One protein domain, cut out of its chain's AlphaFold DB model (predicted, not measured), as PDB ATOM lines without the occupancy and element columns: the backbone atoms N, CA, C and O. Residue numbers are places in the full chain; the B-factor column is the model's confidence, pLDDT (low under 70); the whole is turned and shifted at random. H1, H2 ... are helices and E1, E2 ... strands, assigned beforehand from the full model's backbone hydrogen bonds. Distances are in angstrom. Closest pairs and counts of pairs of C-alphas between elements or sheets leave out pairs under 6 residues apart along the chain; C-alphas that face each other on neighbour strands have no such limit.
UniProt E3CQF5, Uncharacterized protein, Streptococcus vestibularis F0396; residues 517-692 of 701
ATOM      1  N   PRO A 517     -46.240 -64.301 -37.036       83.25
ATOM      2  CA  PRO A 517     -46.838 -64.807 -38.258       83.25
ATOM      3  C   PRO A 517     -46.203 -64.143 -39.486       83.25
ATOM      4  O   PRO A 517     -46.007 -62.931 -39.526       83.25
ATOM      5  N   ASN A 518     -45.925 -64.942 -40.514       84.12
ATOM      6  CA  ASN A 518     -45.523 -64.444 -41.827       84.12
ATOM      7  C   ASN A 518     -46.723 -64.531 -42.780       84.12
ATOM      8  O   ASN A 518     -46.939 -65.568 -43.406       84.12
ATOM      9  N   LEU A 519     -47.547 -63.478 -42.803       86.38
ATOM     10  CA  LEU A 519     -48.772 -63.393 -43.607       86.38
ATOM     11  C   LEU A 519     -48.497 -62.647 -44.917       86.38
ATOM     12  O   LEU A 519     -47.836 -61.599 -44.911       86.38
ATOM     13  N   ARG A 520     -49.041 -63.152 -46.029       85.44
ATOM     14  CA  ARG A 520     -48.946 -62.496 -47.341       85.44
ATOM     15  C   ARG A 520     -49.703 -61.168 -47.352       85.44
ATOM     16  O   ARG A 520     -50.763 -61.055 -46.743       85.44
ATOM     17  N   GLU A 521     -49.148 -60.168 -48.039       86.56
ATOM     18  CA  GLU A 521     -49.855 -58.901 -48.265       86.56
ATOM     19  C   GLU A 521     -51.135 -59.126 -49.089       86.56
ATOM     20  O   GLU A 521     -51.127 -59.974 -49.989       86.56
ATOM     21  N   PRO A 522     -52.220 -58.381 -48.813       84.69
ATOM     22  CA  PRO A 522     -53.433 -58.427 -49.620       84.69
ATOM     23  C   PRO A 522     -53.165 -58.019 -51.073       84.69
ATOM     24  O   PRO A 522     -52.484 -57.030 -51.344       84.69
ATOM     25  N   GLU A 523     -53.744 -58.755 -52.019       81.38
ATOM     26  CA  GLU A 523     -53.648 -58.446 -53.446       81.38
ATOM     27  C   GLU A 523     -54.842 -57.590 -53.881       81.38
ATOM     28  O   GLU A 523     -55.994 -57.945 -53.629       81.38
ATOM     29  N   ILE A 524     -54.580 -56.480 -54.573       74.00
ATOM     30  CA  ILE A 524     -55.621 -55.655 -55.193       74.00
ATOM     31  C   ILE A 524     -55.761 -56.086 -56.650       74.00
ATOM     32  O   ILE A 524     -54.809 -55.983 -57.425       74.00
ATOM     33  N   ILE A 525     -56.948 -56.551 -57.028       71.06
ATOM     34  CA  ILE A 525     -57.281 -56.929 -58.401       71.06
ATOM     35  C   ILE A 525     -58.369 -55.990 -58.907       71.06
ATOM     36  O   ILE A 525     -59.387 -55.789 -58.249       71.06
ATOM     37  N   LEU A 526     -58.137 -55.423 -60.086       66.38
ATOM     38  CA  LEU A 526     -59.146 -54.697 -60.845       66.38
ATOM     39  C   LEU A 526     -59.872 -55.715 -61.719       66.38
ATOM     40  O   LEU A 526     -59.281 -56.224 -62.673       66.38
ATOM     41  N   ASP A 527     -61.111 -56.046 -61.367       48.78
ATOM     42  CA  ASP A 527     -61.960 -56.868 -62.224       48.78
ATOM     43  C   ASP A 527     -62.795 -55.932 -63.100       48.78
ATOM     44  O   ASP A 527     -63.635 -55.172 -62.615       48.78
ATOM     45  N   SER A 528     -62.492 -55.923 -64.396       48.34
ATOM     46  CA  SER A 528     -63.166 -55.090 -65.394       48.34
ATOM     47  C   SER A 528     -64.158 -55.964 -66.158       48.34
ATOM     48  O   SER A 528     -63.845 -56.534 -67.204       48.34
ATOM     49  N   PHE A 529     -65.372 -56.089 -65.621       40.31
ATOM     50  CA  PHE A 529     -66.505 -56.708 -66.312       40.31
ATOM     51  C   PHE A 529     -67.561 -55.638 -66.632       40.31
ATOM     52  O   PHE A 529     -68.400 -55.299 -65.802       40.31
ATOM     53  N   GLY A 530     -67.545 -55.125 -67.867       57.41
ATOM     54  CA  GLY A 530     -68.488 -54.100 -68.341       57.41
ATOM     55  C   GLY A 530     -68.071 -52.664 -67.992       57.41
ATOM     56  O   GLY A 530     -66.884 -52.369 -67.942       57.41
ATOM     57  N   ASP A 531     -69.051 -51.776 -67.775       42.12
ATOM     58  CA  ASP A 531     -68.863 -50.336 -67.477       42.12
ATOM     59  C   ASP A 531     -68.532 -50.035 -65.994       42.12
ATOM     60  O   ASP A 531     -68.556 -48.879 -65.569       42.12
ATOM     61  N   SER A 532     -68.246 -51.053 -65.176       40.69
ATOM     62  CA  SER A 532     -67.882 -50.882 -63.766       40.69
ATOM     63  C   SER A 532     -66.566 -51.583 -63.444       40.69
ATOM     64  O   SER A 532     -66.484 -52.808 -63.534       40.69
ATOM     65  N   ASP A 533     -65.572 -50.807 -63.013       44.91
ATOM     66  CA  ASP A 533     -64.350 -51.330 -62.404       44.91
ATOM     67  C   ASP A 533     -64.649 -51.713 -60.946       44.91
ATOM     68  O   ASP A 533     -64.834 -50.841 -60.091       44.91
ATOM     69  N   GLU A 534     -64.710 -53.012 -60.643       47.91
ATOM     70  CA  GLU A 534     -64.834 -53.487 -59.262       47.91
ATOM     71  C   GLU A 534     -63.436 -53.772 -58.694       47.91
ATOM     72  O   GLU A 534     -62.659 -54.568 -59.228       47.91
ATOM     73  N   VAL A 535     -63.086 -53.092 -57.597       61.69
ATOM     74  CA  VAL A 535     -61.823 -53.324 -56.884       61.69
ATOM     75  C   VAL A 535     -62.017 -54.495 -55.927       61.69
ATOM     76  O   VAL A 535     -62.665 -54.363 -54.890       61.69
ATOM     77  N   ILE A 536     -61.417 -55.638 -56.251       66.12
ATOM     78  CA  ILE A 536     -61.458 -56.840 -55.418       66.12
ATOM     79  C   ILE A 536     -60.159 -56.928 -54.614       66.12
ATOM     80  O   ILE A 536     -59.076 -57.084 -55.176       66.12
ATOM     81  N   ILE A 537     -60.269 -56.881 -53.285       70.62
ATOM     82  CA  ILE A 537     -59.146 -57.131 -52.371       70.62
ATOM     83  C   ILE A 537     -59.139 -58.617 -52.006       70.62
ATOM     84  O   ILE A 537     -60.094 -59.129 -51.417       70.62
ATOM     85  N   ARG A 538     -58.061 -59.327 -52.348       76.56
ATOM     86  CA  ARG A 538     -57.841 -60.724 -51.961       76.56
ATOM     87  C   ARG A 538     -56.875 -60.798 -50.788       76.56
ATOM     88  O   ARG A 538     -55.667 -60.675 -50.957       76.56
ATOM     89  N   ASP A 539     -57.419 -61.055 -49.605       77.69
ATOM     90  CA  ASP A 539     -56.652 -61.277 -48.379       77.69
ATOM     91  C   ASP A 539     -56.663 -62.766 -47.996       77.69
ATOM     92  O   ASP A 539     -57.476 -63.222 -47.192       77.69
ATOM     93  N   TYR A 540     -55.802 -63.559 -48.641       73.19
ATOM     94  CA  TYR A 540     -55.813 -65.021 -48.493       73.19
ATOM     95  C   TYR A 540     -55.474 -65.499 -47.076       73.19
ATOM     96  O   TYR A 540     -56.012 -66.514 -46.632       73.19
ATOM     97  N   ASP A 541     -54.589 -64.780 -46.385       76.94
ATOM     98  CA  ASP A 541     -54.076 -65.171 -45.069       76.94
ATOM     99  C   ASP A 541     -54.752 -64.386 -43.925       76.94
ATOM    100  O   ASP A 541     -54.335 -64.497 -42.773       76.94
ATOM    101  N   ASN A 542     -55.797 -63.605 -44.234       80.44
ATOM    102  CA  ASN A 542     -56.488 -62.699 -43.311       80.44
ATOM    103  C   ASN A 542     -55.546 -61.691 -42.619       80.44
ATOM    104  O   ASN A 542     -55.682 -61.394 -41.428       80.44
ATOM    105  N   LYS A 543     -54.557 -61.169 -43.356       87.69
ATOM    106  CA  LYS A 543     -53.581 -60.205 -42.840       87.69
ATOM    107  C   LYS A 543     -54.243 -58.904 -42.404       87.69
ATOM    108  O   LYS A 543     -53.780 -58.303 -41.437       87.69
ATOM    109  N   ILE A 544     -55.323 -58.474 -43.051       85.12
ATOM    110  CA  ILE A 544     -56.070 -57.267 -42.674       85.12
ATOM    111  C   ILE A 544     -56.734 -57.468 -41.307       85.12
ATOM    112  O   ILE A 544     -56.601 -56.603 -40.442       85.12
ATOM    113  N   GLY A 545     -57.388 -58.615 -41.082       82.88
ATOM    114  CA  GLY A 545     -58.004 -58.960 -39.792       82.88
ATOM    115  C   GLY A 545     -56.980 -59.036 -38.655       82.88
ATOM    116  O   GLY A 545     -57.149 -58.399 -37.608       82.88
ATOM    117  N   TYR A 546     -55.852 -59.706 -38.909       88.75
ATOM    118  CA  TYR A 546     -54.706 -59.726 -37.996       88.75
ATOM    119  C   TYR A 546     -54.188 -58.315 -37.684       88.75
ATOM    120  O   TYR A 546     -54.020 -57.956 -36.520       88.75
ATOM    121  N   SER A 547     -53.963 -57.497 -38.715       91.88
ATOM    122  CA  SER A 547     -53.388 -56.154 -38.572       91.88
ATOM    123  C   SER A 547     -54.313 -55.221 -37.806       91.88
ATOM    124  O   SER A 547     -53.852 -54.484 -36.941       91.88
ATOM    125  N   LYS A 548     -55.625 -55.315 -38.047       89.50
ATOM    126  CA  LYS A 548     -56.639 -54.598 -37.273       89.50
ATOM    127  C   LYS A 548     -56.578 -54.948 -35.792       89.50
ATOM    128  O   LYS A 548     -56.601 -54.055 -34.946       89.50
ATOM    129  N   THR A 549     -56.473 -56.237 -35.486       89.94
ATOM    130  CA  THR A 549     -56.383 -56.733 -34.109       89.94
ATOM    131  C   THR A 549     -55.081 -56.285 -33.442       89.94
ATOM    132  O   THR A 549     -55.112 -55.796 -32.317       89.94
ATOM    133  N   CYS A 550     -53.949 -56.372 -34.149       92.75
ATOM    134  CA  CYS A 550     -52.641 -55.915 -33.671       92.75
ATOM    135  C   CYS A 550     -52.627 -54.402 -33.401       92.75
ATOM    136  O   CYS A 550     -52.236 -53.965 -32.321       92.75
ATOM    137  N   PHE A 551     -53.126 -53.599 -34.341       92.38
ATOM    138  CA  PHE A 551     -53.223 -52.148 -34.203       92.38
ATOM    139  C   PHE A 551     -54.081 -51.746 -33.001       92.38
ATOM    140  O   PHE A 551     -53.663 -50.921 -32.185       92.38
ATOM    141  N   LYS A 552     -55.258 -52.369 -32.851       90.44
ATOM    142  CA  LYS A 552     -56.129 -52.178 -31.687       90.44
ATOM    143  C   LYS A 552     -55.414 -52.560 -30.389       90.44
ATOM    144  O   LYS A 552     -55.383 -51.760 -29.466       90.44
ATOM    145  N   TYR A 553     -54.780 -53.732 -30.334       91.81
ATOM    146  CA  TYR A 553     -54.024 -54.176 -29.161       91.81
ATOM    147  C   TYR A 553     -52.950 -53.158 -28.757       91.81
ATOM    148  O   TYR A 553     -52.884 -52.771 -27.593       91.81
ATOM    149  N   LEU A 554     -52.139 -52.684 -29.705       91.25
ATOM    150  CA  LEU A 554     -51.069 -51.729 -29.417       91.25
ATOM    151  C   LEU A 554     -51.617 -50.384 -28.921       91.25
ATOM    152  O   LEU A 554     -51.098 -49.841 -27.951       91.25
ATOM    153  N   THR A 555     -52.669 -49.864 -29.554       88.56
ATOM    154  CA  THR A 555     -53.258 -48.562 -29.191       88.56
ATOM    155  C   THR A 555     -54.069 -48.594 -27.894       88.56
ATOM    156  O   THR A 555     -54.046 -47.616 -27.151       88.56
ATOM    157  N   ASP A 556     -54.716 -49.718 -27.570       86.56
ATOM    158  CA  ASP A 556     -55.468 -49.887 -26.319       86.56
ATOM    159  C   ASP A 556     -54.535 -50.029 -25.093       86.56
ATOM    160  O   ASP A 556     -54.920 -49.667 -23.979       86.56
ATOM    161  N   HIS A 557     -53.313 -50.553 -25.275       87.00
ATOM    162  CA  HIS A 557     -52.360 -50.803 -24.179       87.00
ATOM    163  C   HIS A 557     -51.280 -49.727 -24.034       87.00
ATOM    164  O   HIS A 557     -50.747 -49.551 -22.935       87.00
ATOM    165  N   PHE A 558     -50.939 -49.021 -25.115       85.62
ATOM    166  CA  PHE A 558     -49.827 -48.077 -25.135       85.62
ATOM    167  C   PHE A 558     -50.239 -46.745 -25.751       85.62
ATOM    168  O   PHE A 558     -50.672 -46.667 -26.899       85.62
ATOM    169  N   GLU A 559     -50.022 -45.668 -24.996       82.62
ATOM    170  CA  GLU A 559     -50.199 -44.312 -25.517       82.62
ATOM    171  C   GLU A 559     -49.067 -43.937 -26.488       82.62
ATOM    172  O   GLU A 559     -49.323 -43.367 -27.547       82.62
ATOM    173  N   TYR A 560     -47.829 -44.299 -26.136       86.25
ATOM    174  CA  TYR A 560     -46.617 -44.114 -26.932       86.25
ATOM    175  C   TYR A 560     -45.639 -45.262 -26.660       86.25
ATOM    176  O   TYR A 560     -45.522 -45.706 -25.514       86.25
ATOM    177  N   ILE A 561     -44.959 -45.760 -27.693       86.31
ATOM    178  CA  ILE A 561     -43.997 -46.864 -27.583       86.31
ATOM    179  C   ILE A 561     -42.600 -46.323 -27.909       86.31
ATOM    180  O   ILE A 561     -42.276 -46.098 -29.068       86.31
ATOM    181  N   ASP A 562     -41.773 -46.114 -26.884       84.81
ATOM    182  CA  ASP A 562     -40.427 -45.546 -27.019       84.81
ATOM    183  C   ASP A 562     -39.326 -46.541 -26.634       84.81
ATOM    184  O   ASP A 562     -39.588 -47.605 -26.078       84.81
ATOM    185  N   ASN A 563     -38.068 -46.174 -26.883       80.25
ATOM    186  CA  ASN A 563     -36.909 -46.998 -26.522       80.25
ATOM    187  C   ASN A 563     -36.691 -47.154 -25.004       80.25
ATOM    188  O   ASN A 563     -35.867 -47.973 -24.596       80.25
ATOM    189  N   ASN A 564     -37.396 -46.389 -24.161       79.94
ATOM    190  CA  ASN A 564     -37.363 -46.586 -22.711       79.94
ATOM    191  C   ASN A 564     -38.259 -47.754 -22.284       79.94
ATOM    192  O   ASN A 564     -38.070 -48.316 -21.202       79.94
ATOM    193  N   ASN A 565     -39.217 -48.145 -23.124       79.00
ATOM    194  CA  ASN A 565     -39.978 -49.362 -22.932       79.00
ATOM    195  C   ASN A 565     -39.056 -50.576 -23.121       79.00
ATOM    196  O   ASN A 565     -38.539 -50.825 -24.210       79.00
ATOM    197  N   SER A 566     -38.890 -51.384 -22.071       80.62
ATOM    198  CA  SER A 566     -38.069 -52.602 -22.119       80.62
ATOM    199  C   SER A 566     -38.537 -53.608 -23.177       80.62
ATOM    200  O   SER A 566     -37.779 -54.492 -23.561       80.62
ATOM    201  N   GLN A 567     -39.779 -53.478 -23.650       84.62
ATOM    202  CA  GLN A 567     -40.407 -54.325 -24.661       84.62
ATOM    203  C   GLN A 567     -40.420 -53.671 -26.053       84.62
ATOM    204  O   GLN A 567     -41.017 -54.230 -26.971       84.62
ATOM    205  N   PHE A 568     -39.780 -52.508 -26.240       87.38
ATOM    206  CA  PHE A 568     -39.808 -51.738 -27.488       87.38
ATOM    207  C   PHE A 568     -39.491 -52.583 -28.722       87.38
ATOM    208  O   PHE A 568     -40.272 -52.614 -29.671       87.38
ATOM    209  N   THR A 569     -38.366 -53.307 -28.698       87.00
ATOM    210  CA  THR A 569     -37.925 -54.126 -29.834       87.00
ATOM    211  C   THR A 569     -38.958 -55.183 -30.193       87.00
ATOM    212  O   THR A 569     -39.213 -55.399 -31.375       87.00
ATOM    213  N   ASN A 570     -39.589 -55.793 -29.186       88.56
ATOM    214  CA  ASN A 570     -40.672 -56.733 -29.415       88.56
ATOM    215  C   ASN A 570     -41.808 -55.988 -30.135       88.56
ATOM    216  O   ASN A 570     -42.127 -56.268 -31.289       88.56
ATOM    217  N   LEU A 571     -42.391 -54.977 -29.496       90.56
ATOM    218  CA  LEU A 571     -43.555 -54.262 -30.028       90.56
ATOM    219  C   LEU A 571     -43.326 -53.715 -31.454       90.56
ATOM    220  O   LEU A 571     -44.229 -53.778 -32.285       90.56
ATOM    221  N   LEU A 572     -42.112 -53.260 -31.773       90.38
ATOM    222  CA  LEU A 572     -41.746 -52.800 -33.114       90.38
ATOM    223  C   LEU A 572     -41.768 -53.927 -34.161       90.38
ATOM    224  O   LEU A 572     -42.287 -53.747 -35.261       90.38
ATOM    225  N   GLU A 573     -41.237 -55.101 -33.838       90.00
ATOM    226  CA  GLU A 573     -41.278 -56.270 -34.723       90.00
ATOM    227  C   GLU A 573     -42.720 -56.779 -34.923       90.00
ATOM    228  O   GLU A 573     -43.086 -57.171 -36.031       90.00
ATOM    229  N   MET A 574     -43.590 -56.668 -33.911       90.81
ATOM    230  CA  MET A 574     -45.038 -56.856 -34.089       90.81
ATOM    231  C   MET A 574     -45.616 -55.890 -35.129       90.81
ATOM    232  O   MET A 574     -46.335 -56.325 -36.031       90.81
ATOM    233  N   VAL A 575     -45.284 -54.598 -35.053       92.81
ATOM    234  CA  VAL A 575     -45.760 -53.585 -36.014       92.81
ATOM    235  C   VAL A 575     -45.355 -53.941 -37.443       92.81
ATOM    236  O   VAL A 575     -46.177 -53.848 -38.354       92.81
ATOM    237  N   LYS A 576     -44.125 -54.426 -37.643       91.25
ATOM    238  CA  LYS A 576     -43.610 -54.819 -38.966       91.25
ATOM    239  C   LYS A 576     -44.370 -55.986 -39.608       91.25
ATOM    240  O   LYS A 576     -44.326 -56.132 -40.827       91.25
ATOM    241  N   THR A 577     -45.079 -56.801 -38.822       91.62
ATOM    242  CA  THR A 577     -45.875 -57.930 -39.345       91.62
ATOM    243  C   THR A 577     -47.243 -57.526 -39.887       91.62
ATOM    244  O   THR A 577     -47.871 -58.317 -40.594       91.62
ATOM    245  N   MET A 578     -47.721 -56.319 -39.566       93.81
ATOM    246  CA  MET A 578     -48.989 -55.806 -40.083       93.81
ATOM    247  C   MET A 578     -48.911 -55.539 -41.593       93.81
ATOM    248  O   MET A 578     -47.827 -55.463 -42.173       93.81
ATOM    249  N   SER A 579     -50.066 -55.413 -42.248       92.19
ATOM    250  CA  SER A 579     -50.132 -54.973 -43.642       92.19
ATOM    251  C   SER A 579     -49.612 -53.545 -43.792       92.19
ATOM    252  O   SER A 579     -49.543 -52.784 -42.819       92.19
ATOM    253  N   ALA A 580     -49.272 -53.179 -45.028       90.62
ATOM    254  CA  ALA A 580     -48.719 -51.870 -45.366       90.62
ATOM    255  C   ALA A 580     -49.524 -50.695 -44.772       90.62
ATOM    256  O   ALA A 580     -48.956 -49.846 -44.084       90.62
ATOM    257  N   ASP A 581     -50.845 -50.694 -44.945       91.12
ATOM    258  CA  ASP A 581     -51.698 -49.597 -44.477       91.12
ATOM    259  C   ASP A 581     -51.712 -49.487 -42.948       91.12
ATOM    260  O   ASP A 581     -51.598 -48.392 -42.402       91.12
ATOM    261  N   TYR A 582     -51.779 -50.615 -42.233       93.69
ATOM    262  CA  TYR A 582     -51.833 -50.627 -40.768       93.69
ATOM    263  C   TYR A 582     -50.486 -50.300 -40.119       93.69
ATOM    264  O   TYR A 582     -50.451 -49.551 -39.141       93.69
ATOM    265  N   ARG A 583     -49.368 -50.811 -40.656       93.94
ATOM    266  CA  ARG A 583     -48.030 -50.453 -40.147       93.94
ATOM    267  C   ARG A 583     -47.727 -48.972 -40.392       93.94
ATOM    268  O   ARG A 583     -47.207 -48.304 -39.500       93.94
ATOM    269  N   GLY A 584     -48.123 -48.442 -41.554       94.38
ATOM    270  CA  GLY A 584     -48.013 -47.022 -41.878       94.38
ATOM    271  C   GLY A 584     -48.900 -46.151 -40.990       94.38
ATOM    272  O   GLY A 584     -48.425 -45.165 -40.432       94.38
ATOM    273  N   ALA A 585     -50.157 -46.556 -40.774       93.81
ATOM    274  CA  ALA A 585     -51.080 -45.882 -39.864       93.81
ATOM    275  C   ALA A 585     -50.538 -45.837 -38.432       93.81
ATOM    276  O   ALA A 585     -50.621 -44.802 -37.774       93.81
ATOM    277  N   PHE A 586     -49.942 -46.933 -37.956       93.44
ATOM    278  CA  PHE A 586     -49.352 -46.986 -36.623       93.44
ATOM    279  C   PHE A 586     -48.142 -46.059 -36.495       93.44
ATOM    280  O   PHE A 586     -48.070 -45.283 -35.545       93.44
ATOM    281  N   ALA A 587     -47.227 -46.077 -37.468       94.31
ATOM    282  CA  ALA A 587     -46.083 -45.169 -37.488       94.31
ATOM    283  C   ALA A 587     -46.521 -43.697 -37.552       94.31
ATOM    284  O   ALA A 587     -46.029 -42.869 -36.790       94.31
ATOM    285  N   LEU A 588     -47.496 -43.371 -38.406       93.38
ATOM    286  CA  LEU A 588     -48.070 -42.029 -38.504       93.38
ATOM    287  C   LEU A 588     -48.700 -41.586 -37.176       93.38
ATOM    288  O   LEU A 588     -48.499 -40.450 -36.749       93.38
ATOM    289  N   TYR A 589     -49.430 -42.485 -36.512       90.56
ATOM    290  CA  TYR A 589     -50.020 -42.235 -35.201       90.56
ATOM    291  C   TYR A 589     -48.947 -41.937 -34.142       90.56
ATOM    292  O   TYR A 589     -49.024 -40.888 -33.513       90.56
ATOM    293  N   GLN A 590     -47.913 -42.778 -34.010       89.69
ATOM    294  CA  GLN A 590     -46.818 -42.588 -33.039       89.69
ATOM    295  C   GLN A 590     -45.957 -41.340 -33.333       89.69
ATOM    296  O   GLN A 590     -45.389 -40.723 -32.430       89.69
ATOM    297  N   LEU A 591     -45.846 -40.930 -34.601       90.75
ATOM    298  CA  LEU A 591     -45.122 -39.712 -34.976       90.75
ATOM    299  C   LEU A 591     -45.907 -38.441 -34.654       90.75
ATOM    300  O   LEU A 591     -45.310 -37.424 -34.307       90.75
ATOM    301  N   LEU A 592     -47.229 -38.461 -34.790       88.25
ATOM    302  CA  LEU A 592     -48.037 -37.261 -34.586       88.25
ATOM    303  C   LEU A 592     -48.595 -37.155 -33.158       88.25
ATOM    304  O   LEU A 592     -48.889 -36.048 -32.713       88.25
ATOM    305  N   TYR A 593     -48.691 -38.267 -32.429       80.88
ATOM    306  CA  TYR A 593     -49.262 -38.365 -31.087       80.88
ATOM    307  C   TYR A 593     -48.374 -39.228 -30.163       80.88
ATOM    308  O   TYR A 593     -47.823 -40.219 -30.640       80.88
ATOM    309  N   PRO A 594     -48.252 -38.927 -28.848       74.31
ATOM    310  CA  PRO A 594     -48.869 -37.833 -28.083       74.31
ATOM    311  C   PRO A 594     -48.089 -36.509 -28.113       74.31
ATOM    312  O   PRO A 594     -46.869 -36.498 -28.271       74.31
ATOM    313  N   GLU A 595     -48.794 -35.395 -27.860       69.19
ATOM    314  CA  GLU A 595     -48.285 -34.003 -27.886       69.19
ATOM    315  C   GLU A 595     -47.001 -33.791 -27.069       69.19
ATOM    316  O   GLU A 595     -46.124 -33.028 -27.467       69.19
ATOM    317  N   ASN A 596     -46.876 -34.498 -25.942       63.75
ATOM    318  CA  ASN A 596     -45.775 -34.334 -24.989       63.75
ATOM    319  C   ASN A 596     -44.586 -35.279 -25.246       63.75
ATOM    320  O   ASN A 596     -43.619 -35.258 -24.483       63.75
ATOM    321  N   SER A 597     -44.647 -36.121 -26.283       65.75
ATOM    322  CA  SER A 597     -43.536 -37.007 -26.649       65.75
ATOM    323  C   SER A 597     -42.516 -36.246 -27.504       65.75
ATOM    324  O   SER A 597     -42.706 -36.009 -28.701       65.75
ATOM    325  N   ASN A 598     -41.420 -35.829 -26.868       66.81
ATOM    326  CA  ASN A 598     -40.285 -35.211 -27.554       66.81
ATOM    327  C   ASN A 598     -39.640 -36.176 -28.569       66.81
ATOM    328  O   ASN A 598     -39.988 -37.352 -28.659       66.81
ATOM    329  N   TRP A 599     -38.704 -35.661 -29.367       83.31
ATOM    330  CA  TRP A 599     -37.897 -36.489 -30.262       83.31
ATOM    331  C   TRP A 599     -37.042 -37.475 -29.454       83.31
ATOM    332  O   TRP A 599     -36.281 -37.058 -28.581       83.31
ATOM    333  N   ASP A 600     -37.145 -38.762 -29.768       85.06
ATOM    334  CA  ASP A 600     -36.348 -39.839 -29.180       85.06
ATOM    335  C   ASP A 600     -35.844 -40.786 -30.285       85.06
ATOM    336  O   ASP A 600     -36.129 -40.595 -31.466       85.06
ATOM    337  N   SER A 601     -35.080 -41.810 -29.914       83.62
ATOM    338  CA  SER A 601     -34.493 -42.751 -30.872       83.62
ATOM    339  C   SER A 601     -35.488 -43.751 -31.485       83.62
ATOM    340  O   SER A 601     -35.140 -44.404 -32.462       83.62
ATOM    341  N   SER A 602     -36.720 -43.870 -30.976       88.12
ATOM    342  CA  SER A 602     -37.784 -44.662 -31.620       88.12
ATOM    343  C   SER A 602     -38.390 -43.952 -32.834       88.12
ATOM    344  O   SER A 602     -38.864 -44.603 -33.766       88.12
ATOM    345  N   VAL A 603     -38.308 -42.615 -32.869       90.31
ATOM    346  CA  VAL A 603     -38.792 -41.780 -33.980       90.31
ATOM    347  C   VAL A 603     -38.160 -42.195 -35.308       90.31
ATOM    348  O   VAL A 603     -38.852 -42.236 -36.323       90.31
ATOM    349  N   GLU A 604     -36.875 -42.557 -35.306       91.38
ATOM    350  CA  GLU A 604     -36.164 -43.022 -36.504       91.38
ATOM    351  C   GLU A 604     -36.789 -44.300 -37.077       91.38
ATOM    352  O   GLU A 604     -37.025 -44.380 -38.283       91.38
ATOM    353  N   SER A 605     -37.159 -45.257 -36.219       92.56
ATOM    354  CA  SER A 605     -37.833 -46.489 -36.643       92.56
ATOM    355  C   SER A 605     -39.220 -46.219 -37.235       92.56
ATOM    356  O   SER A 605     -39.608 -46.849 -38.217       92.56
ATOM    357  N   TYR A 606     -39.977 -45.267 -36.682       93.38
ATOM    358  CA  TYR A 606     -41.282 -44.900 -37.244       93.38
ATOM    359  C   TYR A 606     -41.167 -44.131 -38.562       93.38
ATOM    360  O   TYR A 606     -41.987 -44.330 -39.459       93.38
ATOM    361  N   ILE A 607     -40.143 -43.289 -38.714       94.00
ATOM    362  CA  ILE A 607     -39.828 -42.620 -39.984       94.00
ATOM    363  C   ILE A 607     -39.504 -43.649 -41.065       94.00
ATOM    364  O   ILE A 607     -40.012 -43.529 -42.182       94.00
ATOM    365  N   GLU A 608     -38.687 -44.651 -40.738       94.62
ATOM    366  CA  GLU A 608     -38.331 -45.743 -41.645       94.62
ATOM    367  C   GLU A 608     -39.587 -46.492 -42.108       94.62
ATOM    368  O   GLU A 608     -39.862 -46.531 -43.307       94.62
ATOM    369  N   ILE A 609     -40.427 -46.955 -41.173       94.81
ATOM    370  CA  ILE A 609     -41.682 -47.660 -41.491       94.81
ATOM    371  C   ILE A 609     -42.599 -46.806 -42.375       94.81
ATOM    372  O   ILE A 609     -43.141 -47.299 -43.365       94.81
ATOM    373  N   LEU A 610     -42.796 -45.527 -42.036       94.38
ATOM    374  CA  LEU A 610     -43.672 -44.646 -42.810       94.38
ATOM    375  C   LEU A 610     -43.138 -44.438 -44.234       94.38
ATOM    376  O   LEU A 610     -43.908 -44.462 -45.196       94.38
ATOM    377  N   SER A 611     -41.824 -44.270 -44.372       91.94
ATOM    378  CA  SER A 611     -41.164 -44.064 -45.664       91.94
ATOM    379  C   SER A 611     -41.209 -45.317 -46.543       91.94
ATOM    380  O   SER A 611     -41.390 -45.195 -47.751       91.94
ATOM    381  N   GLU A 612     -41.100 -46.512 -45.957       92.44
ATOM    382  CA  GLU A 612     -41.208 -47.791 -46.673       92.44
ATOM    383  C   GLU A 612     -42.611 -48.062 -47.229       92.44
ATOM    384  O   GLU A 612     -42.762 -48.744 -48.244       92.44
ATOM    385  N   VAL A 613     -43.653 -47.580 -46.549       91.62
ATOM    386  CA  VAL A 613     -45.052 -47.822 -46.939       91.62
ATOM    387  C   VAL A 613     -45.504 -46.877 -48.052       91.62
ATOM    388  O   VAL A 613     -46.336 -47.247 -48.879       91.62
ATOM    389  N   LEU A 614     -44.998 -45.644 -48.067       90.12
ATOM    390  CA  LEU A 614     -45.493 -44.610 -48.966       90.12
ATOM    391  C   LEU A 614     -44.888 -44.746 -50.375       90.12
ATOM    392  O   LEU A 614     -43.669 -44.693 -50.541       90.12
ATOM    393  N   PRO A 615     -45.715 -44.829 -51.431       85.50
ATOM    394  CA  PRO A 615     -45.226 -44.962 -52.793       85.50
ATOM    395  C   PRO A 615     -44.609 -43.647 -53.297       85.50
ATOM    396  O   PRO A 615     -44.905 -42.556 -52.788       85.50
ATOM    397  N   PRO A 616     -43.773 -43.702 -54.348       79.75
ATOM    398  CA  PRO A 616     -43.167 -42.509 -54.939       79.75
ATOM    399  C   PRO A 616     -44.175 -41.644 -55.714       79.75
ATOM    400  O   PRO A 616     -43.963 -40.442 -55.869       79.75
ATOM    401  N   ARG A 617     -45.272 -42.231 -56.212       82.25
ATOM    402  CA  ARG A 617     -46.294 -41.532 -57.005       82.25
ATOM    403  C   ARG A 617     -47.263 -40.761 -56.115       82.25
ATOM    404  O   ARG A 617     -47.810 -41.308 -55.164       82.25
ATOM    405  N   LYS A 618     -47.526 -39.502 -56.478       79.88
ATOM    406  CA  LYS A 618     -48.335 -38.564 -55.685       79.88
ATOM    407  C   LYS A 618     -49.769 -39.044 -55.429       79.88
ATOM    408  O   LYS A 618     -50.218 -38.997 -54.292       79.88
ATOM    409  N   GLU A 619     -50.467 -39.502 -56.467       79.50
ATOM    410  CA  GLU A 619     -51.876 -39.924 -56.377       79.50
ATOM    411  C   GLU A 619     -52.038 -41.199 -55.536       79.50
ATOM    412  O   GLU A 619     -52.872 -41.260 -54.637       79.50
ATOM    413  N   GLU A 620     -51.174 -42.193 -55.765       82.31
ATOM    414  CA  GLU A 620     -51.135 -43.429 -54.973       82.31
ATOM    415  C   GLU A 620     -50.784 -43.137 -53.502       82.31
ATOM    416  O   GLU A 620     -51.353 -43.736 -52.591       82.31
ATOM    417  N   ARG A 621     -49.894 -42.164 -53.257       87.44
ATOM    418  CA  ARG A 621     -49.505 -41.729 -51.910       87.44
ATOM    419  C   ARG A 621     -50.649 -41.058 -51.160       87.44
ATOM    420  O   ARG A 621     -50.829 -41.323 -49.977       87.44
ATOM    421  N   GLU A 622     -51.409 -40.197 -51.832       88.31
ATOM    422  CA  GLU A 622     -52.594 -39.563 -51.247       88.31
ATOM    423  C   GLU A 622     -53.644 -40.603 -50.857       88.31
ATOM    424  O   GLU A 622     -54.190 -40.536 -49.756       88.31
ATOM    425  N   LYS A 623     -53.877 -41.599 -51.719       86.69
ATOM    426  CA  LYS A 623     -54.794 -42.701 -51.426       86.69
ATOM    427  C   LYS A 623     -54.377 -43.458 -50.161       86.69
ATOM    428  O   LYS A 623     -55.157 -43.512 -49.216       86.69
ATOM    429  N   ILE A 624     -53.135 -43.939 -50.105       88.25
ATOM    430  CA  ILE A 624     -52.627 -44.697 -48.951       88.25
ATOM    431  C   ILE A 624     -52.633 -43.841 -47.679       88.25
ATOM    432  O   ILE A 624     -53.008 -44.321 -46.613       88.25
ATOM    433  N   TYR A 625     -52.275 -42.557 -47.765       91.81
ATOM    434  CA  TYR A 625     -52.358 -41.656 -46.615       91.81
ATOM    435  C   TYR A 625     -53.793 -41.538 -46.083       91.81
ATOM    436  O   TYR A 625     -54.016 -41.605 -44.875       91.81
ATOM    437  N   ASN A 626     -54.776 -41.388 -46.972       89.56
ATOM    438  CA  ASN A 626     -56.181 -41.327 -46.580       89.56
ATOM    439  C   ASN A 626     -56.658 -42.646 -45.951       89.56
ATOM    440  O   ASN A 626     -57.401 -42.604 -44.968       89.56
ATOM    441  N   ASP A 627     -56.185 -43.790 -46.450       88.38
ATOM    442  CA  ASP A 627     -56.462 -45.104 -45.863       88.38
ATOM    443  C   ASP A 627     -55.879 -45.202 -44.438       88.38
ATOM    444  O   ASP A 627     -56.593 -45.568 -43.499       88.38
ATOM    445  N   MET A 628     -54.634 -44.750 -44.225       92.44
ATOM    446  CA  MET A 628     -54.022 -44.664 -42.890       92.44
ATOM    447  C   MET A 628     -54.826 -43.768 -41.939       92.44
ATOM    448  O   MET A 628     -55.083 -44.140 -40.794       92.44
ATOM    449  N   VAL A 629     -55.247 -42.587 -42.400       90.50
ATOM    450  CA  VAL A 629     -56.066 -41.661 -41.604       90.50
ATOM    451  C   VAL A 629     -57.410 -42.293 -41.252       90.50
ATOM    452  O   VAL A 629     -57.866 -42.149 -40.117       90.50
ATOM    453  N   SER A 630     -58.037 -43.022 -42.179       87.88
ATOM    454  CA  SER A 630     -59.269 -43.766 -41.905       87.88
ATOM    455  C   SER A 630     -59.066 -44.784 -40.780       87.88
ATOM    456  O   SER A 630     -59.878 -44.819 -39.860       87.88
ATOM    457  N   ILE A 631     -57.967 -45.545 -40.806       89.12
ATOM    458  CA  ILE A 631     -57.620 -46.520 -39.758       89.12
ATOM    459  C   ILE A 631     -57.425 -45.828 -38.400       89.12
ATOM    460  O   ILE A 631     -58.003 -46.257 -37.404       89.12
ATOM    461  N   ILE A 632     -56.669 -44.724 -38.346       88.38
ATOM    462  CA  ILE A 632     -56.435 -43.965 -37.100       88.38
ATOM    463  C   ILE A 632     -57.754 -43.428 -36.520       88.38
ATOM    464  O   ILE A 632     -57.937 -43.397 -35.304       88.38
ATOM    465  N   ASN A 633     -58.703 -43.037 -37.371       83.19
ATOM    466  CA  ASN A 633     -60.011 -42.557 -36.925       83.19
ATOM    467  C   ASN A 633     -60.912 -43.669 -36.354       83.19
ATOM    468  O   ASN A 633     -61.907 -43.349 -35.701       83.19
ATOM    469  N   GLU A 634     -60.591 -44.951 -36.565       77.62
ATOM    470  CA  GLU A 634     -61.316 -46.074 -35.955       77.62
ATOM    471  C   GLU A 634     -60.919 -46.333 -34.488       77.62
ATOM    472  O   GLU A 634     -61.594 -47.118 -33.811       77.62
ATOM    473  N   ILE A 635     -59.866 -45.683 -33.967       74.56
ATOM    474  CA  ILE A 635     -59.419 -45.837 -32.573       74.56
ATOM    475  C   ILE A 635     -60.545 -45.403 -31.624       74.56
ATOM    476  O   ILE A 635     -60.917 -44.231 -31.556       74.56
ATOM    477  N   LYS A 636     -61.094 -46.367 -30.872       60.81
ATOM    478  CA  LYS A 636     -62.192 -46.132 -29.917       60.81
ATOM    479  C   LYS A 636     -61.717 -45.525 -28.600       60.81
ATOM    480  O   LYS A 636     -62.446 -44.734 -28.006       60.81
ATOM    481  N   TYR A 637     -60.534 -45.928 -28.141       53.09
ATOM    482  CA  TYR A 637     -59.968 -45.550 -26.852       53.09
ATOM    483  C   TYR A 637     -58.549 -45.027 -27.084       53.09
ATOM    484  O   TYR A 637     -57.648 -45.767 -27.447       53.09
ATOM    485  N   GLY A 638     -58.387 -43.713 -26.958       51.84
ATOM    486  CA  GLY A 638     -57.159 -42.987 -27.279       51.84
ATOM    487  C   GLY A 638     -57.507 -41.560 -27.691       51.84
ATOM    488  O   GLY A 638     -58.596 -41.314 -28.216       51.84
ATOM    489  N   LYS A 639     -56.631 -40.586 -27.426       58.16
ATOM    490  CA  LYS A 639     -56.824 -39.248 -27.998       58.16
ATOM    491  C   LYS A 639     -56.259 -39.287 -29.412       58.16
ATOM    492  O   LYS A 639     -55.055 -39.397 -29.591       58.16
ATOM    493  N   SER A 640     -57.118 -39.217 -30.422       63.91
ATOM    494  CA  SER A 640     -56.670 -38.987 -31.794       63.91
ATOM    495  C   SER A 640     -56.654 -37.487 -32.083       63.91
ATOM    496  O   SER A 640     -57.420 -36.713 -31.505       63.91
ATOM    497  N   LEU A 641     -55.791 -37.063 -33.005       68.19
ATOM    498  CA  LEU A 641     -55.690 -35.668 -33.447       68.19
ATOM    499  C   LEU A 641     -56.928 -35.182 -34.227       68.19
ATOM    500  O   LEU A 641     -57.009 -34.012 -34.582       68.19
ATOM    501  N   GLY A 642     -57.912 -36.055 -34.463       74.38
ATOM    502  CA  GLY A 642     -59.088 -35.778 -35.278       74.38
ATOM    503  C   GLY A 642     -58.784 -35.825 -36.779       74.38
ATOM    504  O   GLY A 642     -57.724 -35.405 -37.249       74.38
ATOM    505  N   SER A 643     -59.751 -36.313 -37.560       78.44
ATOM    506  CA  SER A 643     -59.624 -36.475 -39.015       78.44
ATOM    507  C   SER A 643     -59.316 -35.165 -39.746       78.44
ATOM    508  O   SER A 643     -58.659 -35.169 -40.784       78.44
ATOM    509  N   GLU A 644     -59.794 -34.039 -39.212       82.38
ATOM    510  CA  GLU A 644     -59.581 -32.714 -39.792       82.38
ATOM    511  C   GLU A 644     -58.111 -32.286 -39.712       82.38
ATOM    512  O   GLU A 644     -57.546 -31.868 -40.723       82.38
ATOM    513  N   VAL A 645     -57.471 -32.448 -38.548       86.12
ATOM    514  CA  VAL A 645     -56.061 -32.082 -38.350       86.12
ATOM    515  C   VAL A 645     -55.164 -32.971 -39.207       86.12
ATOM    516  O   VAL A 645     -54.314 -32.456 -39.930       86.12
ATOM    517  N   LEU A 646     -55.399 -34.287 -39.219       88.25
ATOM    518  CA  LEU A 646     -54.667 -35.215 -40.090       88.25
ATOM    519  C   LEU A 646     -54.850 -34.857 -41.575       88.25
ATOM    520  O   LEU A 646     -53.882 -34.772 -42.327       88.25
ATOM    521  N   GLY A 647     -56.070 -34.517 -41.997       87.50
ATOM    522  CA  GLY A 647     -56.317 -34.019 -43.351       87.50
ATOM    523  C   GLY A 647     -55.525 -32.745 -43.680       87.50
ATOM    524  O   GLY A 647     -55.011 -32.605 -44.795       87.50
ATOM    525  N   LYS A 648     -55.374 -31.823 -42.718       89.81
ATOM    526  CA  LYS A 648     -54.531 -30.628 -42.880       89.81
ATOM    527  C   LYS A 648     -53.052 -30.988 -43.034       89.81
ATOM    528  O   LYS A 648     -52.397 -30.362 -43.867       89.81
ATOM    529  N   VAL A 649     -52.535 -31.996 -42.319       90.44
ATOM    530  CA  VAL A 649     -51.118 -32.416 -42.395       90.44
ATOM    531  C   VAL A 649     -50.730 -32.734 -43.840       90.44
ATOM    532  O   VAL A 649     -49.729 -32.212 -44.330       90.44
ATOM    533  N   PHE A 650     -51.546 -33.511 -44.557       89.94
ATOM    534  CA  PHE A 650     -51.267 -33.857 -45.953       89.94
ATOM    535  C   PHE A 650     -51.496 -32.702 -46.928       89.94
ATOM    536  O   PHE A 650     -50.691 -32.504 -47.839       89.94
ATOM    537  N   LYS A 651     -52.567 -31.916 -46.754       89.69
ATOM    538  CA  LYS A 651     -52.868 -30.770 -47.635       89.69
ATOM    539  C   LYS A 651     -51.777 -29.703 -47.600       89.69
ATOM    540  O   LYS A 651     -51.481 -29.095 -48.621       89.69
ATOM    541  N   THR A 652     -51.172 -29.505 -46.433       89.44
ATOM    542  CA  THR A 652     -50.132 -28.494 -46.192       89.44
ATOM    543  C   THR A 652     -48.711 -29.045 -46.321       89.44
ATOM    544  O   THR A 652     -47.747 -28.336 -46.045       89.44
ATOM    545  N   ARG A 653     -48.547 -30.292 -46.784       88.75
ATOM    546  CA  ARG A 653     -47.241 -30.971 -46.836       88.75
ATOM    547  C   ARG A 653     -46.182 -30.247 -47.674       88.75
ATOM    548  O   ARG A 653     -45.004 -30.441 -47.411       88.75
ATOM    549  N   ASP A 654     -46.593 -29.459 -48.669       85.81
ATOM    550  CA  ASP A 654     -45.707 -28.759 -49.612       85.81
ATOM    551  C   ASP A 654     -45.519 -27.266 -49.250       85.81
ATOM    552  O   ASP A 654     -44.987 -26.503 -50.051       85.81
ATOM    553  N   ILE A 655     -45.972 -26.828 -48.067       85.00
ATOM    554  CA  ILE A 655     -45.787 -25.449 -47.591       85.00
ATOM    555  C   ILE A 655     -44.334 -25.221 -47.158       85.00
ATOM    556  O   ILE A 655     -43.727 -26.061 -46.493       85.00
ATOM    557  N   GLU A 656     -43.789 -24.060 -47.525       82.94
ATOM    558  CA  GLU A 656     -42.403 -23.686 -47.229       82.94
ATOM    559  C   GLU A 656     -42.242 -22.966 -45.880       82.94
ATOM    560  O   GLU A 656     -41.214 -23.148 -45.236       82.94
ATOM    561  N   LEU A 657     -43.223 -22.173 -45.425       84.06
ATOM    562  CA  LEU A 657     -43.132 -21.377 -44.189       84.06
ATOM    563  C   LEU A 657     -43.879 -22.036 -43.018       84.06
ATOM    564  O   LEU A 657     -45.079 -22.278 -43.102       84.06
ATOM    565  N   PHE A 658     -43.165 -22.264 -41.916       83.50
ATOM    566  CA  PHE A 658     -43.686 -22.756 -40.638       83.50
ATOM    567  C   PHE A 658     -43.552 -21.658 -39.581       83.50
ATOM    568  O   PHE A 658     -42.511 -21.567 -38.928       83.50
ATOM    569  N   ASP A 659     -44.585 -20.836 -39.422       84.19
ATOM    570  CA  ASP A 659     -44.676 -19.806 -38.384       84.19
ATOM    571  C   ASP A 659     -45.675 -20.195 -37.274       84.19
ATOM    572  O   ASP A 659     -46.355 -21.226 -37.331       84.19
ATOM    573  N   ASP A 660     -45.768 -19.381 -36.222       79.81
ATOM    574  CA  ASP A 660     -46.701 -19.642 -35.120       79.81
ATOM    575  C   ASP A 660     -48.180 -19.543 -35.541       79.81
ATOM    576  O   ASP A 660     -49.042 -20.084 -34.847       79.81
ATOM    577  N   GLU A 661     -48.508 -18.879 -36.655       83.06
ATOM    578  CA  GLU A 661     -49.873 -18.845 -37.190       83.06
ATOM    579  C   GLU A 661     -50.241 -20.179 -37.842       83.06
ATOM    580  O   GLU A 661     -51.276 -20.755 -37.503       83.06
ATOM    581  N   PHE A 662     -49.354 -20.725 -38.672       85.31
ATOM    582  CA  PHE A 662     -49.471 -22.054 -39.255       85.31
ATOM    583  C   PHE A 662     -49.576 -23.141 -38.177       85.31
ATOM    584  O   PHE A 662     -50.427 -24.028 -38.247       85.31
ATOM    585  N   LEU A 663     -48.744 -23.063 -37.136       84.81
ATOM    586  CA  LEU A 663     -48.691 -24.082 -36.086       84.81
ATOM    587  C   LEU A 663     -49.934 -24.106 -35.177       84.81
ATOM    588  O   LEU A 663     -50.172 -25.123 -34.523       84.81
ATOM    589  N   LYS A 664     -50.767 -23.051 -35.156       83.50
ATOM    590  CA  LYS A 664     -52.047 -23.053 -34.413       83.50
ATOM    591  C   LYS A 664     -52.997 -24.149 -34.891       83.50
ATOM    592  O   LYS A 664     -53.718 -24.716 -34.071       83.50
ATOM    593  N   ASP A 665     -52.963 -24.466 -36.182       83.19
ATOM    594  CA  ASP A 665     -53.816 -25.481 -36.805       83.19
ATOM    595  C   ASP A 665     -53.432 -26.922 -36.431       83.19
ATOM    596  O   ASP A 665     -54.222 -27.843 -36.647       83.19
ATOM    597  N   PHE A 666     -52.248 -27.112 -35.841       84.56
ATOM    598  CA  PHE A 666     -51.674 -28.412 -35.479       84.56
ATOM    599  C   PHE A 666     -51.416 -28.541 -33.974       84.56
ATOM    600  O   PHE A 666     -50.537 -29.290 -33.543       84.56
ATOM    601  N   LYS A 667     -52.181 -27.807 -33.158       78.19
ATOM    602  CA  LYS A 667     -52.142 -27.934 -31.697       78.19
ATOM    603  C   LYS A 667     -52.351 -29.402 -31.303       78.19
ATOM    604  O   LYS A 667     -53.307 -30.020 -31.766       78.19
ATOM    605  N   GLY A 668     -51.475 -29.960 -30.466       76.06
ATOM    606  CA  GLY A 668     -51.465 -31.399 -30.185       76.06
ATOM    607  C   GLY A 668     -50.340 -32.189 -30.858       76.06
ATOM    608  O   GLY A 668     -50.125 -33.333 -30.473       76.06
ATOM    609  N   ILE A 669     -49.623 -31.615 -31.834       82.94
ATOM    610  CA  ILE A 669     -48.567 -32.311 -32.591       82.94
ATOM    611  C   ILE A 669     -47.183 -31.726 -32.265       82.94
ATOM    612  O   ILE A 669     -46.996 -30.509 -32.365       82.94
ATOM    613  N   PRO A 670     -46.167 -32.560 -31.963       84.31
ATOM    614  CA  PRO A 670     -44.790 -32.093 -31.833       84.31
ATOM    615  C   PRO A 670     -44.288 -31.430 -33.128       84.31
ATOM    616  O   PRO A 670     -44.218 -32.067 -34.181       84.31
ATOM    617  N   LYS A 671     -43.888 -30.151 -33.043       85.69
ATOM    618  CA  LYS A 671     -43.505 -29.307 -34.199       85.69
ATOM    619  C   LYS A 671     -42.480 -29.982 -35.126       85.69
ATOM    620  O   LYS A 671     -42.642 -29.970 -36.343       85.69
ATOM    621  N   LEU A 672     -41.441 -30.600 -34.557       85.62
ATOM    622  CA  LEU A 672     -40.386 -31.261 -35.334       85.62
ATOM    623  C   LEU A 672     -40.895 -32.524 -36.046       85.62
ATOM    624  O   LEU A 672     -40.610 -32.717 -37.227       85.62
ATOM    625  N   LYS A 673     -41.691 -33.355 -35.360       89.31
ATOM    626  CA  LYS A 673     -42.278 -34.564 -35.953       89.31
ATOM    627  C   LYS A 673     -43.259 -34.200 -37.080       89.31
ATOM    628  O   LYS A 673     -43.228 -34.840 -38.126       89.31
ATOM    629  N   LEU A 674     -44.037 -33.118 -36.930       89.19
ATOM    630  CA  LEU A 674     -44.904 -32.579 -37.989       89.19
ATOM    631  C   LEU A 674     -44.118 -32.240 -39.265       89.19
ATOM    632  O   LEU A 674     -44.485 -32.692 -40.350       89.19
ATOM    633  N   ILE A 675     -43.025 -31.478 -39.138       87.81
ATOM    634  CA  ILE A 675     -42.178 -31.079 -40.275       87.81
ATOM    635  C   ILE A 675     -41.611 -32.311 -40.987       87.81
ATOM    636  O   ILE A 675     -41.589 -32.362 -42.219       87.81
ATOM    637  N   VAL A 676     -41.179 -33.313 -40.220       90.12
ATOM    638  CA  VAL A 676     -40.606 -34.547 -40.762       90.12
ATOM    639  C   VAL A 676     -41.663 -35.381 -41.475       90.12
ATOM    640  O   VAL A 676     -41.457 -35.743 -42.630       90.12
ATOM    641  N   VAL A 677     -42.827 -35.601 -40.861       91.88
ATOM    642  CA  VAL A 677     -43.950 -36.303 -41.502       91.88
ATOM    643  C   VAL A 677     -44.345 -35.607 -42.803       91.88
ATOM    644  O   VAL A 677     -44.469 -36.254 -43.838       91.88
ATOM    645  N   GLN A 678     -44.475 -34.282 -42.806       90.88
ATOM    646  CA  GLN A 678     -44.805 -33.544 -44.026       90.88
ATOM    647  C   GLN A 678     -43.707 -33.611 -45.089       90.88
ATOM    648  O   GLN A 678     -44.020 -33.629 -46.280       90.88
ATOM    649  N   SER A 679     -42.440 -33.682 -44.681       88.69
ATOM    650  CA  SER A 679     -41.317 -33.896 -45.600       88.69
ATOM    651  C   SER A 679     -41.387 -35.268 -46.263       88.69
ATOM    652  O   SER A 679     -41.244 -35.347 -47.478       88.69
ATOM    653  N   ILE A 680     -41.701 -36.320 -45.501       89.94
ATOM    654  CA  ILE A 680     -41.890 -37.682 -46.024       89.94
ATOM    655  C   ILE A 680     -43.081 -37.732 -46.997       89.94
ATOM    656  O   ILE A 680     -43.020 -38.367 -48.050       89.94
ATOM    657  N   LEU A 681     -44.171 -37.031 -46.674       89.69
ATOM    658  CA  LEU A 681     -45.366 -36.988 -47.519       89.69
ATOM    659  C   LEU A 681     -45.149 -36.186 -48.810       89.69
ATOM    660  O   LEU A 681     -45.777 -36.495 -49.827       89.69
ATOM    661  N   SER A 682     -44.271 -35.181 -48.805       85.56
ATOM    662  CA  SER A 682     -43.986 -34.359 -49.982       85.56
ATOM    663  C   SER A 682     -43.302 -35.166 -51.088       85.56
ATOM    664  O   SER A 682     -42.416 -35.988 -50.855       85.56
ATOM    665  N   THR A 683     -43.716 -34.941 -52.334       73.94
ATOM    666  CA  THR A 683     -43.034 -35.488 -53.519       73.94
ATOM    667  C   THR A 683     -41.934 -34.553 -54.029       73.94
ATOM    668  O   THR A 683     -41.287 -34.866 -55.025       73.94
ATOM    669  N   ASN A 684     -41.735 -33.392 -53.393       74.38
ATOM    670  CA  ASN A 684     -40.723 -32.418 -53.781       74.38
ATOM    671  C   ASN A 684     -39.398 -32.711 -53.062       74.38
ATOM    672  O   ASN A 684     -39.183 -32.296 -51.926       74.38
ATOM    673  N   THR A 685     -38.498 -33.420 -53.741       60.59
ATOM    674  CA  THR A 685     -37.218 -33.894 -53.187       60.59
ATOM    675  C   THR A 685     -36.219 -32.784 -52.834       60.59
ATOM    676  O   THR A 685     -35.219 -33.072 -52.184       60.59
ATOM    677  N   TYR A 686     -36.464 -31.533 -53.246       61.66
ATOM    678  CA  TYR A 686     -35.547 -30.396 -53.052       61.66
ATOM    679  C   TYR A 686     -36.225 -29.158 -52.436       61.66
ATOM    680  O   TYR A 686     -35.719 -28.045 -52.569       61.66
ATOM    681  N   GLY A 687     -37.382 -29.329 -51.790       62.66
ATOM    682  CA  GLY A 687     -38.102 -28.221 -51.160       62.66
ATOM    683  C   GLY A 687     -37.349 -27.646 -49.956       62.66
ATOM    684  O   GLY A 687     -36.972 -28.384 -49.046       62.66
ATOM    685  N   PHE A 688     -37.158 -26.326 -49.928       69.94
ATOM    686  CA  PHE A 688     -36.658 -25.620 -48.749       69.94
ATOM    687  C   PHE A 688     -37.816 -25.315 -47.795       69.94
ATOM    688  O   PHE A 688     -38.865 -24.841 -48.219       69.94
ATOM    689  N   ARG A 689     -37.618 -25.562 -46.495       74.81
ATOM    690  CA  ARG A 689     -38.573 -25.191 -45.442       74.81
ATOM    691  C   ARG A 689     -37.948 -24.151 -44.523       74.81
ATOM    692  O   ARG A 689     -36.872 -24.375 -43.972       74.81
ATOM    693  N   ARG A 690     -38.625 -23.022 -44.353       78.19
ATOM    694  CA  ARG A 690     -38.281 -21.948 -43.423       78.19
ATOM    695  C   ARG A 690     -39.128 -22.103 -42.167       78.19
ATOM    696  O   ARG A 690     -40.352 -22.097 -42.242       78.19
ATOM    697  N   VAL A 691     -38.472 -22.224 -41.018       80.06
ATOM    698  CA  VAL A 691     -39.136 -22.298 -39.712       80.06
ATOM    699  C   VAL A 691     -38.895 -20.983 -38.980       80.06
ATOM    700  O   VAL A 691     -37.745 -20.615 -38.748       80.06
ATOM    701  N   GLU A 692     -39.968 -20.280 -38.633       81.69
ATOM    702  CA  GLU A 692     -39.935 -19.044 -37.852       81.69
ATOM    703  C   GLU A 692     -40.608 -19.291 -36.505       81.69
ATOM    704  O   GLU A 692     -41.821 -19.452 -36.412       81.69
TER     705      GLU A 692
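What this domain is: This is residues 517 to 692 of the 701 residues of an uncharacterized protein of Streptococcus vestibularis F0396 (UniProt E3CQF5). A cluster of helices is built round H3 in its middle: H1 and H2 pack on one part of it, H4, H5 and H8 on others, and H6 bridges H5 and H8 with the short H7 beyond. A two-stranded hairpin, E1 and E2, lies at the far side from H7. The printed part has 176 residues, with two antiparallel strands, then eight named helices, in the order E1 E2 H1 to H8; the class is mostly helix. It is compact, with a radius of gyration of the C-alphas of 16.9 A, and spans 53 by 44 by 29 A.

How they stand to each other: Start at the hairpin of E1, residues 523 to 528, and E2, 533 to 538: N 525 and O 536 are 2.9 A apart, within hydrogen-bond range. Next find H1, residues 543 to 557, and H2, 568 to 576, a helical hairpin at a shallow tilt of 30 degrees; the closest C-alphas, Cys 550 and Val 575, are 7.6 A apart, and H1 touches with residues 550 to 554 alone. The hub is H3, residues 580 to 592, which touches five helices. H1 touches it with residues 547 to 551 alone, closest at C-alphas 547 and 582, 6.1 A. H4, residues 602 to 613, touches H3 at C-alphas 587 and 606, 4.8 A, opposite ways at 36 degrees, only just steep. H5, residues 618 to 633, touches H3 at C-alphas 585 and 628, 4.4 A, at 71 degrees, only just about perpendicular. H6, residues 643 to 651, forms a helical hairpin with H5, closest at C-alphas 633 and 643, 6.4 A. H7, residues 660 to 666, only just touches H6, with 3 pairs of C-alphas within 8 A, closest 645 and 666, 6.4 A. H8, residues 671 to 681, touches H6 at C-alphas 649 and 678, 6.6 A; H3, H4 and H8 make a bundle, three helices side by side. Each O i to N i+4 pair is within range in H1 to H6 and H8; H7 has 1 of 3, and 3 of 4 O i to N i+3 pairs.

Where its parts are: Find C-alpha 523 at (-53.648, -58.446, -53.446), where E1 begins its 15.6 A; E2 is 15.5 A long. H1 runs 20.9 A, H3 18.2 A, H4 17.2 A and H5 22.5 A. H8 ends at C-alpha 681, (-45.366, -36.988, -47.519).

The domain as a whole: The farthest C-alphas, Gly 530 and Asn 564, are 55.7 A apart. The printed part has no cut and no long link. Look for pLDDT under 70 at residues 526 to 536, 595 to 598, 636 to 641 and 685 to 688.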